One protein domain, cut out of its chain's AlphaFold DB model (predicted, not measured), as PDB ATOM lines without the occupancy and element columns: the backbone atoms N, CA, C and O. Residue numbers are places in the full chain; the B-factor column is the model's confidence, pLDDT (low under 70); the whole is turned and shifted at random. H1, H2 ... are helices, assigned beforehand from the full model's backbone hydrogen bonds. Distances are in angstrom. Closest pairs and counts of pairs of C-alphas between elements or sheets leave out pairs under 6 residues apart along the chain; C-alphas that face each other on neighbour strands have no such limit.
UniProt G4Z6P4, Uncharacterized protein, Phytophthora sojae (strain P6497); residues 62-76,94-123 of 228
ATOM      1  N   ASP A  62     -28.362  -4.978  30.087       87.00
ATOM      2  CA  ASP A  62     -28.518  -5.143  31.524       87.00
ATOM      3  C   ASP A  62     -29.999  -5.312  31.914       87.00
ATOM      4  O   ASP A  62     -30.927  -5.179  31.109       87.00
ATOM      5  N   LEU A  63     -30.230  -5.701  33.168       86.56
ATOM      6  CA  LEU A  63     -31.582  -5.957  33.655       86.56
ATOM      7  C   LEU A  63     -32.454  -4.689  33.628       86.56
ATOM      8  O   LEU A  63     -33.646  -4.782  33.339       86.56
ATOM      9  N   GLU A  64     -31.873  -3.521  33.911       87.75
ATOM     10  CA  GLU A  64     -32.599  -2.250  33.935       87.75
ATOM     11  C   GLU A  64     -33.065  -1.876  32.522       87.75
ATOM     12  O   GLU A  64     -34.247  -1.590  32.314       87.75
ATOM     13  N   GLU A  65     -32.179  -1.986  31.531       89.12
ATOM     14  CA  GLU A  65     -32.482  -1.775  30.115       89.12
ATOM     15  C   GLU A  65     -33.621  -2.685  29.631       89.12
ATOM     16  O   GLU A  65     -34.531  -2.237  28.924       89.12
ATOM     17  N   LEU A  66     -33.612  -3.961  30.030       86.75
ATOM     18  CA  LEU A  66     -34.653  -4.920  29.656       86.75
ATOM     19  C   LEU A  66     -36.007  -4.600  30.286       86.75
ATOM     20  O   LEU A  66     -37.028  -4.679  29.601       86.75
ATOM     21  N   VAL A  67     -36.035  -4.225  31.564       85.44
ATOM     22  CA  VAL A  67     -37.275  -3.825  32.247       85.44
ATOM     23  C   VAL A  67     -37.857  -2.569  31.595       85.44
ATOM     24  O   VAL A  67     -39.054  -2.530  31.295       85.44
ATOM     25  N   ILE A  68     -37.011  -1.580  31.285       86.31
ATOM     26  CA  ILE A  68     -37.419  -0.357  30.583       86.31
ATOM     27  C   ILE A  68     -37.996  -0.688  29.203       86.31
ATOM     28  O   ILE A  68     -39.079  -0.204  28.860       86.31
ATOM     29  N   ALA A  69     -37.325  -1.531  28.413       85.44
ATOM     30  CA  ALA A  69     -37.827  -1.913  27.093       85.44
ATOM     31  C   ALA A  69     -39.105  -2.744  27.153       85.44
ATOM     32  O   ALA A  69     -39.997  -2.528  26.336       85.44
ATOM     33  N   CYS A  70     -39.234  -3.651  28.120       83.50
ATOM     34  CA  CYS A  70     -40.458  -4.420  28.319       83.50
ATOM     35  C   CYS A  70     -41.664  -3.494  28.548       83.50
ATOM     36  O   CYS A  70     -42.708  -3.654  27.905       83.50
ATOM     37  N   GLY A  71     -41.485  -2.472  29.396       80.31
ATOM     38  CA  GLY A  71     -42.483  -1.432  29.632       80.31
ATOM     39  C   GLY A  71     -42.775  -0.596  28.384       80.31
ATOM     40  O   GLY A  71     -43.934  -0.418  28.021       80.31
ATOM     41  N   ALA A  72     -41.739  -0.134  27.679       83.12
ATOM     42  CA  ALA A  72     -41.894   0.671  26.464       83.12
ATOM     43  C   ALA A  72     -42.615  -0.079  25.328       83.12
ATOM     44  O   ALA A  72     -43.343   0.527  24.541       83.12
ATOM     45  N   LEU A  73     -42.423  -1.398  25.250       78.75
ATOM     46  CA  LEU A  73     -43.034  -2.273  24.253       78.75
ATOM     47  C   LEU A  73     -44.427  -2.784  24.661       78.75
ATOM     48  O   LEU A  73     -45.053  -3.500  23.881       78.75
ATOM     49  N   ASN A  74     -44.933  -2.424  25.850       78.75
ATOM     50  CA  ASN A  74     -46.216  -2.895  26.394       78.75
ATOM     51  C   ASN A  74     -46.382  -4.429  26.341       78.75
ATOM     52  O   ASN A  74     -47.487  -4.956  26.156       78.75
ATOM     53  N   LEU A  75     -45.280  -5.168  26.522       71.56
ATOM     54  CA  LEU A  75     -45.283  -6.641  26.504       71.56
ATOM     55  C   LEU A  75     -46.009  -7.241  27.721       71.56
ATOM     56  O   LEU A  75     -46.312  -8.432  27.749       71.56
ATOM     57  N   THR A  76     -46.377  -6.386  28.674       60.97
ATOM     58  CA  THR A  76     -47.189  -6.632  29.872       60.97
ATOM     59  C   THR A  76     -48.579  -7.224  29.595       60.97
ATOM     60  O   THR A  76     -49.216  -7.761  30.499       60.97
ATOM     61  N   ASN A  94     -53.339  -1.976  37.590       49.22
ATOM     62  CA  ASN A  94     -52.230  -2.368  36.709       49.22
ATOM     63  C   ASN A  94     -50.913  -2.619  37.468       49.22
ATOM     64  O   ASN A  94     -49.951  -3.105  36.873       49.22
ATOM     65  N   THR A  95     -50.860  -2.303  38.764       46.72
ATOM     66  CA  THR A  95     -49.681  -2.486  39.617       46.72
ATOM     67  C   THR A  95     -49.314  -3.965  39.787       46.72
ATOM     68  O   THR A  95     -48.142  -4.313  39.684       46.72
ATOM     69  N   GLY A  96     -50.295  -4.866  39.935       49.81
ATOM     70  CA  GLY A  96     -50.017  -6.301  40.119       49.81
ATOM     71  C   GLY A  96     -49.440  -6.992  38.879       49.81
ATOM     72  O   GLY A  96     -48.661  -7.932  38.992       49.81
ATOM     73  N   ASN A  97     -49.782  -6.503  37.685       54.03
ATOM     74  CA  ASN A  97     -49.300  -7.064  36.423       54.03
ATOM     75  C   ASN A  97     -47.895  -6.540  36.064       54.03
ATOM     76  O   ASN A  97     -47.131  -7.221  35.388       54.03
ATOM     77  N   ALA A  98     -47.531  -5.343  36.539       56.28
ATOM     78  CA  ALA A  98     -46.187  -4.795  36.373       56.28
ATOM     79  C   ALA A  98     -45.145  -5.583  37.186       56.28
ATOM     80  O   ALA A  98     -44.110  -5.945  36.626       56.28
ATOM     81  N   ASP A  99     -45.445  -5.916  38.447       58.94
ATOM     82  CA  ASP A  99     -44.550  -6.709  39.307       58.94
ATOM     83  C   ASP A  99     -44.303  -8.116  38.728       58.94
ATOM     84  O   ASP A  99     -43.156  -8.529  38.583       58.94
ATOM     85  N   MET A 100     -45.350  -8.814  38.262       61.06
ATOM     86  CA  MET A 100     -45.194 -10.137  37.627       61.06
ATOM     87  C   MET A 100     -44.365 -10.102  36.330       61.06
ATOM     88  O   MET A 100     -43.686 -11.069  35.982       61.06
ATOM     89  N   VAL A 101     -44.409  -8.999  35.582       59.88
ATOM     90  CA  VAL A 101     -43.645  -8.848  34.334       59.88
ATOM     91  C   VAL A 101     -42.170  -8.575  34.613       59.88
ATOM     92  O   VAL A 101     -41.313  -9.119  33.912       59.88
ATOM     93  N   VAL A 102     -41.870  -7.781  35.645       66.12
ATOM     94  CA  VAL A 102     -40.498  -7.602  36.138       66.12
ATOM     95  C   VAL A 102     -39.934  -8.950  36.584       66.12
ATOM     96  O   VAL A 102     -38.847  -9.316  36.136       66.12
ATOM     97  N   ASP A 103     -40.709  -9.746  37.325       73.31
ATOM     98  CA  ASP A 103     -40.301 -11.086  37.764       73.31
ATOM     99  C   ASP A 103     -39.942 -12.003  36.581       73.31
ATOM    100  O   ASP A 103     -38.900 -12.664  36.587       73.31
ATOM    101  N   HIS A 104     -40.744 -12.008  35.510       79.94
ATOM    102  CA  HIS A 104     -40.452 -12.819  34.324       79.94
ATOM    103  C   HIS A 104     -39.205 -12.359  33.559       79.94
ATOM    104  O   HIS A 104     -38.434 -13.200  33.082       79.94
ATOM    105  N   VAL A 105     -38.983 -11.048  33.426       85.31
ATOM    106  CA  VAL A 105     -37.764 -10.516  32.795       85.31
ATOM    107  C   VAL A 105     -36.543 -10.858  33.644       85.31
ATOM    108  O   VAL A 105     -35.534 -11.304  33.099       85.31
ATOM    109  N   GLU A 106     -36.638 -10.750  34.969       86.94
ATOM    110  CA  GLU A 106     -35.575 -11.142  35.894       86.94
ATOM    111  C   GLU A 106     -35.244 -12.637  35.830       86.94
ATOM    112  O   GLU A 106     -34.071 -13.027  35.819       86.94
ATOM    113  N   GLU A 107     -36.260 -13.501  35.802       86.50
ATOM    114  CA  GLU A 107     -36.072 -14.944  35.654       86.50
ATOM    115  C   GLU A 107     -35.366 -15.278  34.342       86.50
ATOM    116  O   GLU A 107     -34.395 -16.040  34.326       86.50
ATOM    117  N   ARG A 108     -35.801 -14.662  33.242       86.88
ATOM    118  CA  ARG A 108     -35.184 -14.859  31.928       86.88
ATOM    119  C   ARG A 108     -33.778 -14.283  31.869       86.88
ATOM    120  O   ARG A 108     -32.903 -14.923  31.297       86.88
ATOM    121  N   PHE A 109     -33.519 -13.157  32.525       87.06
ATOM    122  CA  PHE A 109     -32.180 -12.587  32.641       87.06
ATOM    123  C   PHE A 109     -31.210 -13.561  33.324       87.06
ATOM    124  O   PHE A 109     -30.094 -13.767  32.849       87.06
ATOM    125  N   LYS A 110     -31.651 -14.248  34.388       85.88
ATOM    126  CA  LYS A 110     -30.844 -15.276  35.076       85.88
ATOM    127  C   LYS A 110     -30.502 -16.473  34.176       85.88
ATOM    128  O   LYS A 110     -29.494 -17.137  34.430       85.88
ATOM    129  N   ILE A 111     -31.330 -16.752  33.165       84.25
ATOM    130  CA  ILE A 111     -31.151 -17.855  32.210       84.25
ATOM    131  C   ILE A 111     -30.298 -17.426  31.011       84.25
ATOM    132  O   ILE A 111     -29.347 -18.125  30.674       84.25
ATOM    133  N   PHE A 112     -30.633 -16.293  30.391       82.44
ATOM    134  CA  PHE A 112     -30.127 -15.866  29.081       82.44
ATOM    135  C   PHE A 112     -29.148 -14.683  29.132       82.44
ATOM    136  O   PHE A 112     -28.723 -14.196  28.087       82.44
ATOM    137  N   GLY A 113     -28.807 -14.183  30.325       81.31
ATOM    138  CA  GLY A 113     -27.671 -13.279  30.523       81.31
ATOM    139  C   GLY A 113     -27.790 -11.926  29.830       81.31
ATOM    140  O   GLY A 113     -26.775 -11.376  29.414       81.31
ATOM    141  N   GLY A 114     -29.009 -11.414  29.657       80.25
ATOM    142  CA  GLY A 114     -29.227 -10.137  28.977       80.25
ATOM    143  C   GLY A 114     -29.498 -10.247  27.478       80.25
ATOM    144  O   GLY A 114     -29.577  -9.232  26.788       80.25
ATOM    145  N   ALA A 115     -29.639 -11.458  26.929       80.56
ATOM    146  CA  ALA A 115     -30.045 -11.610  25.538       80.56
ATOM    147  C   ALA A 115     -31.481 -11.092  25.346       80.56
ATOM    148  O   ALA A 115     -32.447 -11.748  25.741       80.56
ATOM    149  N   ALA A 116     -31.619  -9.884  24.785       79.31
ATOM    150  CA  ALA A 116     -32.890  -9.160  24.718       79.31
ATOM    151  C   ALA A 116     -33.987  -9.956  24.006       79.31
ATOM    152  O   ALA A 116     -35.137  -9.942  24.435       79.31
ATOM    153  N   ARG A 117     -33.612 -10.724  22.980       79.25
ATOM    154  CA  ARG A 117     -34.502 -11.632  22.262       79.25
ATOM    155  C   ARG A 117     -35.183 -12.632  23.190       79.25
ATOM    156  O   ARG A 117     -36.407 -12.715  23.238       79.25
ATOM    157  N   GLU A 118     -34.394 -13.411  23.922       82.62
ATOM    158  CA  GLU A 118     -34.918 -14.401  24.853       82.62
ATOM    159  C   GLU A 118     -35.550 -13.750  26.091       82.62
ATOM    160  O   GLU A 118     -36.537 -14.262  26.612       82.62
ATOM    161  N   CYS A 119     -35.051 -12.604  26.554       84.44
ATOM    162  CA  CYS A 119     -35.610 -11.936  27.730       84.44
ATOM    163  C   CYS A 119     -36.986 -11.309  27.450       84.44
ATOM    164  O   CYS A 119     -37.889 -11.417  28.281       84.44
ATOM    165  N   LEU A 120     -37.186 -10.730  26.262       83.50
ATOM    166  CA  LEU A 120     -38.397  -9.990  25.893       83.50
ATOM    167  C   LEU A 120     -39.373 -10.790  25.011       83.50
ATOM    168  O   LEU A 120     -40.454 -10.300  24.697       83.50
ATOM    169  N   SER A 121     -39.046 -12.020  24.601       80.94
ATOM    170  CA  SER A 121     -39.934 -12.800  23.726       80.94
ATOM    171  C   SER A 121     -41.275 -13.143  24.391       80.94
ATOM    172  O   SER A 121     -41.332 -13.630  25.521       80.94
ATOM    173  N   ILE A 122     -42.366 -12.959  23.649       80.31
ATOM    174  CA  ILE A 122     -43.727 -13.334  24.068       80.31
ATOM    175  C   ILE A 122     -44.105 -14.769  23.685       80.31
ATOM    176  O   ILE A 122     -45.153 -15.249  24.099       80.31
ATOM    177  N   ASP A 123     -43.279 -15.461  22.893       77.50
ATOM    178  CA  ASP A 123     -43.528 -16.845  22.487       77.50
ATOM    179  C   ASP A 123     -42.953 -17.824  23.533       77.50
ATOM    180  O   ASP A 123     -41.730 -18.004  23.585       77.50
TER     181      ASP A 123
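This is residues 62 to 76 and 94 to 123 of the 228 residues of an uncharacterized protein of Phytophthora sojae (strain P6497) (UniProt G4Z6P4). One long helix, H2, has two shorter helices packed on one side of it: H1 crosses it, and H3 folds back on it after a tight link. The three helices touch one another in a compact cluster, with a radius of gyration of the C-alphas of 9.5 A and spans of 27 by 21 by 17 A. The printed part has 45 residues, 33 of them in three named helices, which follow along the chain in the order H1, H2, H3, with no named strand; the class is all helix.

H2, residues 95 to 112, is 25.9 A long, from C-alpha 95 at (-49.681, -2.486, 39.617). H1, residues 63 to 72, is 14.2 A long. H3, residues 116 to 120, ends at C-alpha 120 at (-38.397, -9.990, 25.893).

H2 touches H1 with residues 102 to 109 alone, at a steep tilt of 47 degrees, opposite ways; the closest C-alphas, of Val 102 and Val 67, are 6.3 A apart. H2 touches H3 with residues 105 to 112 alone, closest at the C-alphas of Arg 108 and Cys 119, 5.1 A. H1 touches H3, closest at the C-alphas of Cys 70 and Leu 120, 6.4 A. Every O i to N i+4 pair is within hydrogen-bond range in H1 and H3, and 13 of 14 in H2.

The C-alphas farthest apart, of Asn 94 and Gly 113, are 27.6 A apart. Residues 77 to 93 are not printed; C-alphas 76 and 94 are 9.5 A apart across the cut. Residue 76 and residues 94 to 102 have pLDDT under 70.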